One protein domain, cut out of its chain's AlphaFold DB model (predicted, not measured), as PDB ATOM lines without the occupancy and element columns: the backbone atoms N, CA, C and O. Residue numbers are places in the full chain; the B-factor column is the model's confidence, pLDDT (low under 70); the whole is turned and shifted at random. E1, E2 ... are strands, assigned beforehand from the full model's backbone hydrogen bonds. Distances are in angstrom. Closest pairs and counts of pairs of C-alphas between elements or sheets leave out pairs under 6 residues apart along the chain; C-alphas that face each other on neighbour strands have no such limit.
ATOM      1  N   VAL A  19     -23.606  12.266   8.785       98.06
ATOM      2  CA  VAL A  19     -24.930  11.864   9.284       98.06
ATOM      3  C   VAL A  19     -24.750  10.798  10.355       98.06
ATOM      4  O   VAL A  19     -23.896   9.926  10.205       98.06
ATOM      5  N   ILE A  20     -25.522  10.886  11.442       98.06
ATOM      6  CA  ILE A  20     -25.515   9.909  12.536       98.06
ATOM      7  C   ILE A  20     -26.825   9.127  12.521       98.06
ATOM      8  O   ILE A  20     -27.902   9.717  12.506       98.06
ATOM      9  N   GLU A  21     -26.710   7.807  12.589       98.62
ATOM     10  CA  GLU A  21     -27.810   6.855  12.660       98.62
ATOM     11  C   GLU A  21     -27.691   6.021  13.941       98.62
ATOM     12  O   GLU A  21     -26.601   5.593  14.331       98.62
ATOM     13  N   ASP A  22     -28.820   5.800  14.616       98.19
ATOM     14  CA  ASP A  22     -28.894   4.897  15.762       98.19
ATOM     15  C   ASP A  22     -29.149   3.469  15.266       98.19
ATOM     16  O   ASP A  22     -30.214   3.155  14.737       98.19
ATOM     17  N   MET A  23     -28.154   2.606  15.454       98.50
ATOM     18  CA  MET A  23     -28.144   1.210  15.016       98.50
ATOM     19  C   MET A  23     -28.845   0.273  16.010       98.50
ATOM     20  O   MET A  23     -28.955  -0.926  15.755       98.50
ATOM     21  N   GLY A  24     -29.322   0.789  17.144       98.44
ATOM     22  CA  GLY A  24     -30.069   0.027  18.135       98.44
ATOM     23  C   GLY A  24     -29.310  -0.251  19.431       98.44
ATOM     24  O   GLY A  24     -28.181   0.185  19.665       98.44
ATOM     25  N   ALA A  25     -29.987  -0.975  20.323       98.44
ATOM     26  CA  ALA A  25     -29.434  -1.392  21.603       98.44
ATOM     27  C   ALA A  25     -28.535  -2.619  21.427       98.44
ATOM     28  O   ALA A  25     -28.869  -3.545  20.693       98.44
ATOM     29  N   THR A  26     -27.414  -2.631  22.139       98.44
ATOM     30  CA  THR A  26     -26.477  -3.756  22.196       98.44
ATOM     31  C   THR A  26     -25.713  -3.730  23.525       98.44
ATOM     32  O   THR A  26     -26.060  -2.981  24.443       98.44
ATOM     33  N   SER A  27     -24.669  -4.541  23.651       97.38
ATOM     34  CA  SER A  27     -23.749  -4.535  24.785       97.38
ATOM     35  C   SER A  27     -22.299  -4.532  24.322       97.38
ATOM     36  O   SER A  27     -21.971  -5.134  23.300       97.38
ATOM     37  N   VAL A  28     -21.419  -3.917  25.108       96.25
ATOM     38  CA  VAL A  28     -19.964  -4.045  24.950       96.25
ATOM     39  C   VAL A  28     -19.355  -4.654  26.203       96.25
ATOM     40  O   VAL A  28     -19.731  -4.288  27.316       96.25
ATOM     41  N   THR A  29     -18.404  -5.565  26.014       95.25
ATOM     42  CA  THR A  29     -17.624  -6.144  27.110       95.25
ATOM     43  C   THR A  29     -16.295  -5.418  27.211       95.25
ATOM     44  O   THR A  29     -15.511  -5.448  26.266       95.25
ATOM     45  N   VAL A  30     -16.029  -4.802  28.358       88.44
ATOM     46  CA  VAL A  30     -14.765  -4.128  28.654       88.44
ATOM     47  C   VAL A  30     -14.212  -4.687  29.956       88.44
ATOM     48  O   VAL A  30     -14.890  -4.666  30.981       88.44
ATOM     49  N   VAL A  31     -12.988  -5.223  29.910       89.38
ATOM     50  CA  VAL A  31     -12.305  -5.837  31.070       89.38
ATOM     51  C   VAL A  31     -13.209  -6.868  31.783       89.38
ATOM     52  O   VAL A  31     -13.321  -6.912  33.002       89.38
ATOM     53  N   GLY A  32     -13.914  -7.693  31.001       89.38
ATOM     54  CA  GLY A  32     -14.802  -8.750  31.509       89.38
ATOM     55  C   GLY A  32     -16.164  -8.284  32.037       89.38
ATOM     56  O   GLY A  32     -16.991  -9.126  32.380       89.38
ATOM     57  N   LEU A  33     -16.438  -6.978  32.062       91.38
ATOM     58  CA  LEU A  33     -17.731  -6.415  32.455       91.38
ATOM     59  C   LEU A  33     -18.550  -6.035  31.220       91.38
ATOM     60  O   LEU A  33     -18.020  -5.436  30.286       91.38
ATOM     61  N   SER A  34     -19.840  -6.373  31.221       95.00
ATOM     62  CA  SER A  34     -20.760  -6.057  30.124       95.00
ATOM     63  C   SER A  34     -21.567  -4.800  30.432       95.00
ATOM     64  O   SER A  34     -22.199  -4.705  31.485       95.00
ATOM     65  N   TYR A  35     -21.570  -3.854  29.495       95.06
ATOM     66  CA  TYR A  35     -22.299  -2.594  29.599       95.06
ATOM     67  C   TYR A  35     -23.368  -2.507  28.506       95.06
ATOM     68  O   TYR A  35     -23.032  -2.657  27.326       95.06
ATOM     69  N   PRO A  36     -24.644  -2.241  28.849       97.44
ATOM     70  CA  PRO A  36     -25.675  -1.979  27.854       97.44
ATOM     71  C   PRO A  36     -25.448  -0.604  27.215       97.44
ATOM     72  O   PRO A  36     -25.259   0.398  27.908       97.44
ATOM     73  N   VAL A  37     -25.487  -0.556  25.887       98.19
ATOM     74  CA  VAL A  37     -25.173   0.631  25.083       98.19
ATOM     75  C   VAL A  37     -26.153   0.788  23.919       98.19
ATOM     76  O   VAL A  37     -26.808  -0.163  23.493       98.19
ATOM     77  N   ARG A  38     -26.221   1.994  23.362       98.44
ATOM     78  CA  ARG A  38     -26.706   2.255  22.004       98.44
ATOM     79  C   ARG A  38     -25.513   2.292  21.063       98.44
ATOM     80  O   ARG A  38     -24.496   2.911  21.380       98.44
ATOM     81  N   HIS A  39     -25.623   1.616  19.927       98.62
ATOM     82  CA  HIS A  39     -24.625   1.694  18.867       98.62
ATOM     83  C   HIS A  39     -25.031   2.805  17.903       98.62
ATOM     84  O   HIS A  39     -26.096   2.752  17.304       98.62
ATOM     85  N   LEU A  40     -24.192   3.825  17.775       98.69
ATOM     86  CA  LEU A  40     -24.369   4.918  16.830       98.69
ATOM     87  C   LEU A  40     -23.362   4.770  15.694       98.69
ATOM     88  O   LEU A  40     -22.175   4.536  15.942       98.69
ATOM     89  N   ARG A  41     -23.823   4.957  14.462       98.69
ATOM     90  CA  ARG A  41     -22.990   4.973  13.262       98.69
ATOM     91  C   ARG A  41     -22.999   6.362  12.654       98.69
ATOM     92  O   ARG A  41     -24.055   6.924  12.405       98.69
ATOM     93  N   GLN A  42     -21.820   6.907  12.402       98.44
ATOM     94  CA  GLN A  42     -21.631   8.177  11.724       98.44
ATOM     95  C   GLN A  42     -20.999   7.930  10.360       98.44
ATOM     96  O   GLN A  42     -19.856   7.490  10.286       98.44
ATOM     97  N   THR A  43     -21.705   8.272   9.293       98.19
ATOM     98  CA  THR A  43     -21.163   8.242   7.933       98.19
ATOM     99  C   THR A  43     -20.739   9.648   7.544       98.19
ATOM    100  O   THR A  43     -21.574  10.551   7.547       98.19
ATOM    101  N   CYS A  44     -19.463   9.837   7.218       96.31
ATOM    102  CA  CYS A  44     -18.895  11.107   6.774       96.31
ATOM    103  C   CYS A  44     -18.480  11.022   5.305       96.31
ATOM    104  O   CYS A  44     -17.879  10.037   4.877       96.31
ATOM    105  N   THR A  45     -18.792  12.065   4.539       95.56
ATOM    106  CA  THR A  45     -18.524  12.142   3.098       95.56
ATOM    107  C   THR A  45     -17.955  13.500   2.708       95.56
ATOM    108  O   THR A  45     -18.343  14.537   3.247       95.56
ATOM    109  N   SER A  46     -17.031  13.475   1.759       90.88
ATOM    110  CA  SER A  46     -16.493  14.610   1.013       90.88
ATOM    111  C   SER A  46     -16.354  14.184  -0.460       90.88
ATOM    112  O   SER A  46     -16.533  13.000  -0.760       90.88
ATOM    113  N   PRO A  47     -16.023  15.089  -1.398       91.56
ATOM    114  CA  PRO A  47     -15.861  14.719  -2.806       91.56
ATOM    115  C   PRO A  47     -14.838  13.602  -3.068       91.56
ATOM    116  O   PRO A  47     -15.018  12.838  -4.011       91.56
ATOM    117  N   ASN A  48     -13.790  13.499  -2.244       88.00
ATOM    118  CA  ASN A  48     -12.667  12.584  -2.481       88.00
ATOM    119  C   ASN A  48     -12.551  11.469  -1.437       88.00
ATOM    120  O   ASN A  48     -11.744  10.562  -1.606       88.00
ATOM    121  N   GLU A  49     -13.319  11.542  -0.351       88.88
ATOM    122  CA  GLU A  49     -13.130  10.660   0.794       88.88
ATOM    123  C   GLU A  49     -14.432  10.411   1.547       88.88
ATOM    124  O   GLU A  49     -15.206  11.335   1.825       88.88
ATOM    125  N   ASN A  50     -14.645   9.151   1.916       94.06
ATOM    126  CA  ASN A  50     -15.777   8.686   2.694       94.06
ATOM    127  C   ASN A  50     -15.320   7.686   3.760       94.06
ATOM    128  O   ASN A  50     -14.561   6.758   3.488       94.06
ATOM    129  N   PHE A  51     -15.833   7.836   4.977       96.19
ATOM    130  CA  PHE A  51     -15.530   6.927   6.077       96.19
ATOM    131  C   PHE A  51     -16.705   6.806   7.046       96.19
ATOM    132  O   PHE A  51     -17.640   7.610   7.038       96.19
ATOM    133  N   VAL A  52     -16.659   5.771   7.885       98.00
ATOM    134  CA  VAL A  52     -17.728   5.428   8.824       98.00
ATOM    135  C   VAL A  52     -17.153   5.266  10.220       98.00
ATOM    136  O   VAL A  52     -16.367   4.360  10.461       98.00
ATOM    137  N   ASN A  53     -17.597   6.095  11.156       98.31
ATOM    138  CA  ASN A  53     -17.242   5.991  12.564       98.31
ATOM    139  C   ASN A  53     -18.347   5.272  13.344       98.31
ATOM    140  O   ASN A  53     -19.526   5.560  13.162       98.31
ATOM    141  N   ASP A  54     -17.973   4.378  14.251       98.69
ATOM    142  CA  ASP A  54     -18.895   3.671  15.139       98.69
ATOM    143  C   ASP A  54     -18.639   4.067  16.600       98.69
ATOM    144  O   ASP A  54     -17.490   4.157  17.044       98.69
ATOM    145  N   TYR A  55     -19.717   4.274  17.356       98.38
ATOM    146  CA  TYR A  55     -19.684   4.655  18.767       98.38
ATOM    147  C   TYR A  55     -20.637   3.775  19.574       98.38
ATOM    148  O   TYR A  55     -21.799   3.609  19.212       98.38
ATOM    149  N   TRP A  56     -20.168   3.247  20.700       98.38
ATOM    150  CA  TRP A  56     -20.979   2.472  21.637       98.38
ATOM    151  C   TRP A  56     -21.179   3.290  22.910       98.38
ATOM    152  O   TRP A  56     -20.259   3.434  23.719       98.38
ATOM    153  N   GLN A  57     -22.371   3.864  23.057       97.50
ATOM    154  CA  GLN A  57     -22.673   4.899  24.040       97.50
ATOM    155  C   GLN A  57     -23.705   4.443  25.076       97.50
ATOM    156  O   GLN A  57     -24.744   3.885  24.741       97.50
ATOM    157  N   GLN A  58     -23.459   4.756  26.345       95.81
ATOM    158  CA  GLN A  58     -24.416   4.643  27.443       95.81
ATOM    159  C   GLN A  58     -24.564   6.014  28.111       95.81
ATOM    160  O   GLN A  58     -23.625   6.516  28.730       95.81
ATOM    161  N   GLY A  59     -25.730   6.653  27.988       92.56
ATOM    162  CA  GLY A  59     -25.911   8.022  28.485       92.56
ATOM    163  C   GLY A  59     -24.958   8.985  27.775       92.56
ATOM    164  O   GLY A  59     -25.059   9.139  26.567       92.56
ATOM    165  N   ARG A  60     -24.022   9.614  28.496       92.31
ATOM    166  CA  ARG A  60     -22.962  10.470  27.911       92.31
ATOM    167  C   ARG A  60     -21.616   9.746  27.762       92.31
ATOM    168  O   ARG A  60     -20.671  10.320  27.230       92.31
ATOM    169  N   THR A  61     -21.524   8.504  28.229       94.62
ATOM    170  CA  THR A  61     -20.294   7.714  28.213       94.62
ATOM    171  C   THR A  61     -20.178   6.966  26.897       94.62
ATOM    172  O   THR A  61     -21.032   6.144  26.579       94.62
ATOM    173  N   VAL A  62     -19.102   7.203  26.153       96.25
ATOM    174  CA  VAL A  62     -18.699   6.346  25.033       96.25
ATOM    175  C   VAL A  62     -17.761   5.276  25.588       96.25
ATOM    176  O   VAL A  62     -16.652   5.581  26.025       96.25
ATOM    177  N   TRP A  63     -18.236   4.032  25.625       96.94
ATOM    178  CA  TRP A  63     -17.485   2.879  26.130       96.94
ATOM    179  C   TRP A  63     -16.481   2.353  25.112       96.94
ATOM    180  O   TRP A  63     -15.403   1.889  25.477       96.94
ATOM    181  N   LYS A  64     -16.834   2.457  23.832       97.25
ATOM    182  CA  LYS A  64     -15.981   2.094  22.709       97.25
ATOM    183  C   LYS A  64     -16.218   3.063  21.561       97.25
ATOM    184  O   LYS A  64     -17.355   3.484  21.338       97.25
ATOM    185  N   SER A  65     -15.174   3.380  20.811       97.81
ATOM    186  CA  SER A  65     -15.293   3.989  19.489       97.81
ATOM    187  C   SER A  65     -14.388   3.269  18.501       97.81
ATOM    188  O   SER A  65     -13.333   2.753  18.871       97.81
ATOM    189  N   ARG A  66     -14.811   3.217  17.240       98.12
ATOM    190  CA  ARG A  66     -13.984   2.820  16.102       98.12
ATOM    191  C   ARG A  66     -14.086   3.927  15.074       98.12
ATOM    192  O   ARG A  66     -15.157   4.140  14.515       98.12
ATOM    193  N   GLN A  67     -12.996   4.641  14.846       96.94
ATOM    194  CA  GLN A  67     -13.018   5.861  14.047       96.94
ATOM    195  C   GLN A  67     -11.903   5.850  13.019       96.94
ATOM    196  O   GLN A  67     -10.810   5.352  13.284       96.94
ATOM    197  N   TRP A  68     -12.199   6.376  11.840       95.12
ATOM    198  CA  TRP A  68     -11.193   6.608  10.822       95.12
ATOM    199  C   TRP A  68     -10.293   7.763  11.265       95.12
ATOM    200  O   TRP A  68     -10.786   8.797  11.717       95.12
ATOM    201  N   PHE A  69      -8.982   7.560  11.174       89.75
ATOM    202  CA  PHE A  69      -7.984   8.548  11.568       89.75
ATOM    203  C   PHE A  69      -7.384   9.256  10.350       89.75
ATOM    204  O   PHE A  69      -7.519  10.469  10.226       89.75
ATOM    205  N   ASN A  70      -6.727   8.498   9.466       86.50
ATOM    206  CA  ASN A  70      -6.231   8.939   8.160       86.50
ATOM    207  C   ASN A  70      -5.967   7.726   7.238       86.50
ATOM    208  O   ASN A  70      -6.101   6.584   7.675       86.50
ATOM    209  N   GLU A  71      -5.566   7.943   5.983       85.44
ATOM    210  CA  GLU A  71      -5.237   6.859   5.039       85.44
ATOM    211  C   GLU A  71      -4.064   5.978   5.503       85.44
ATOM    212  O   GLU A  71      -4.044   4.778   5.240       85.44
ATOM    213  N   GLN A  72      -3.089   6.558   6.206       88.12
ATOM    214  CA  GLN A  72      -1.869   5.864   6.622       88.12
ATOM    215  C   GLN A  72      -2.098   4.931   7.821       88.12
ATOM    216  O   GLN A  72      -1.518   3.851   7.887       88.12
ATOM    217  N   VAL A  73      -2.921   5.352   8.784       92.00
ATOM    218  CA  VAL A  73      -3.227   4.621  10.028       92.00
ATOM    219  C   VAL A  73      -4.517   3.810   9.892       92.00
ATOM    220  O   VAL A  73      -4.673   2.765  10.521       92.00
ATOM    221  N   GLY A  74      -5.457   4.275   9.073       92.56
ATOM    222  CA  GLY A  74      -6.778   3.684   8.927       92.56
ATOM    223  C   GLY A  74      -7.648   3.900  10.164       92.56
ATOM    224  O   GLY A  74      -7.794   5.016  10.662       92.56
ATOM    225  N   TYR A  75      -8.275   2.824  10.641       96.25
ATOM    226  CA  TYR A  75      -9.202   2.873  11.769       96.25
ATOM    227  C   TYR A  75      -8.505   2.649  13.107       96.25
ATOM    228  O   TYR A  75      -7.827   1.644  13.305       96.25
ATOM    229  N   MET A  76      -8.791   3.523  14.066       96.75
ATOM    230  CA  MET A  76      -8.405   3.361  15.462       96.75
ATOM    231  C   MET A  76      -9.600   2.913  16.294       96.75
ATOM    232  O   MET A  76     -10.724   3.368  16.085       96.75
ATOM    233  N   THR A  77      -9.347   2.024  17.254       96.69
ATOM    234  CA  THR A  77     -10.337   1.618  18.256       96.69
ATOM    235  C   THR A  77      -9.888   2.097  19.625       96.69
ATOM    236  O   THR A  77      -8.743   1.869  20.012       96.69
ATOM    237  N   VAL A  78     -10.791   2.746  20.353       95.44
ATOM    238  CA  VAL A  78     -10.563   3.204  21.724       95.44
ATOM    239  C   VAL A  78     -11.604   2.556  22.620       95.44
ATOM    240  O   VAL A  78     -12.793   2.591  22.307       95.44
ATOM    241  N   GLU A  79     -11.161   1.976  23.733       95.19
ATOM    242  CA  GLU A  79     -12.029   1.381  24.748       95.19
ATOM    243  C   GLU A  79     -11.793   2.046  26.101       95.19
ATOM    244  O   GLU A  79     -10.660   2.245  26.543       95.19
ATOM    245  N   ARG A  80     -12.889   2.408  26.761       92.50
ATOM    246  CA  ARG A  80     -12.876   3.041  28.072       92.50
ATOM    247  C   ARG A  80     -12.964   1.980  29.158       92.50
ATOM    248  O   ARG A  80     -13.990   1.328  29.280       92.50
TER     249      ARG A  80
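Overview. This is residues 19 to 80 of the 84 residues of the protein "YjbF family lipoprotein" of Exiguobacterium profundum (UniProt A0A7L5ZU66). One twisted sheet of five strands folds back on itself: the long E1 and E2 hairpin bends sharply, and its far end, about residues 28 to 35, crosses over toward E4 and the end of E5. The 62 printed residues hold no named helix and five strands in sheet order E1, E2, E3, E4, E5, antiparallel throughout, a meander in which each strand neighbours the one before; the class is all strand. The whole is elongated, 40 by 23 by 16 A, and only just compact, close to loose, with a radius of gyration of the C-alphas of 12.7 A.

Along the chain. Find C-alpha 19 at (-24.930, 11.864, 9.284); from there E1, residues 19 to 30, runs 27.1 A and bends by 81 degrees at residue 25. E2, residues 33 to 45, runs 34.7 A and bends by 68 degrees at residue 36. E3, residues 50 to 58, runs 26.5 A. E4, residues 61 to 70, runs 24.5 A and bends by 66 degrees at residue 64. E5, residues 74 to 79, runs 16.8 A to C-alpha 79 at (-12.029, 1.381, 24.748).

Arrangement. Look for four hairpins. N 21 and O 41 of E1 and E2 are 2.8 A apart, N 40 and O 55 of E2 and E3 2.8 A, N 56 and O 64 of E3 and E4 2.9 A, and N 67 and O 76 of E4 and E5 2.9 A, each within hydrogen-bond range. In this folded sheet, one sheet bent into two leaves, E1 and E2 face E4 and E5, with E3 as the hinge. The closest C-alphas of E1 and E4, Val 28 and Trp 63, are 7.4 A apart; those of edge strands E1 and E5, Val 30 and Glu 79, 7.3 A. E2 and E5 are apart.

Size, cuts and confidence. The two farthest C-alphas, Gly 32 and Pro 47, are 41.6 A apart. The printed part has no cut, its four links are tight, and no printed residue is under 70 in pLDDT.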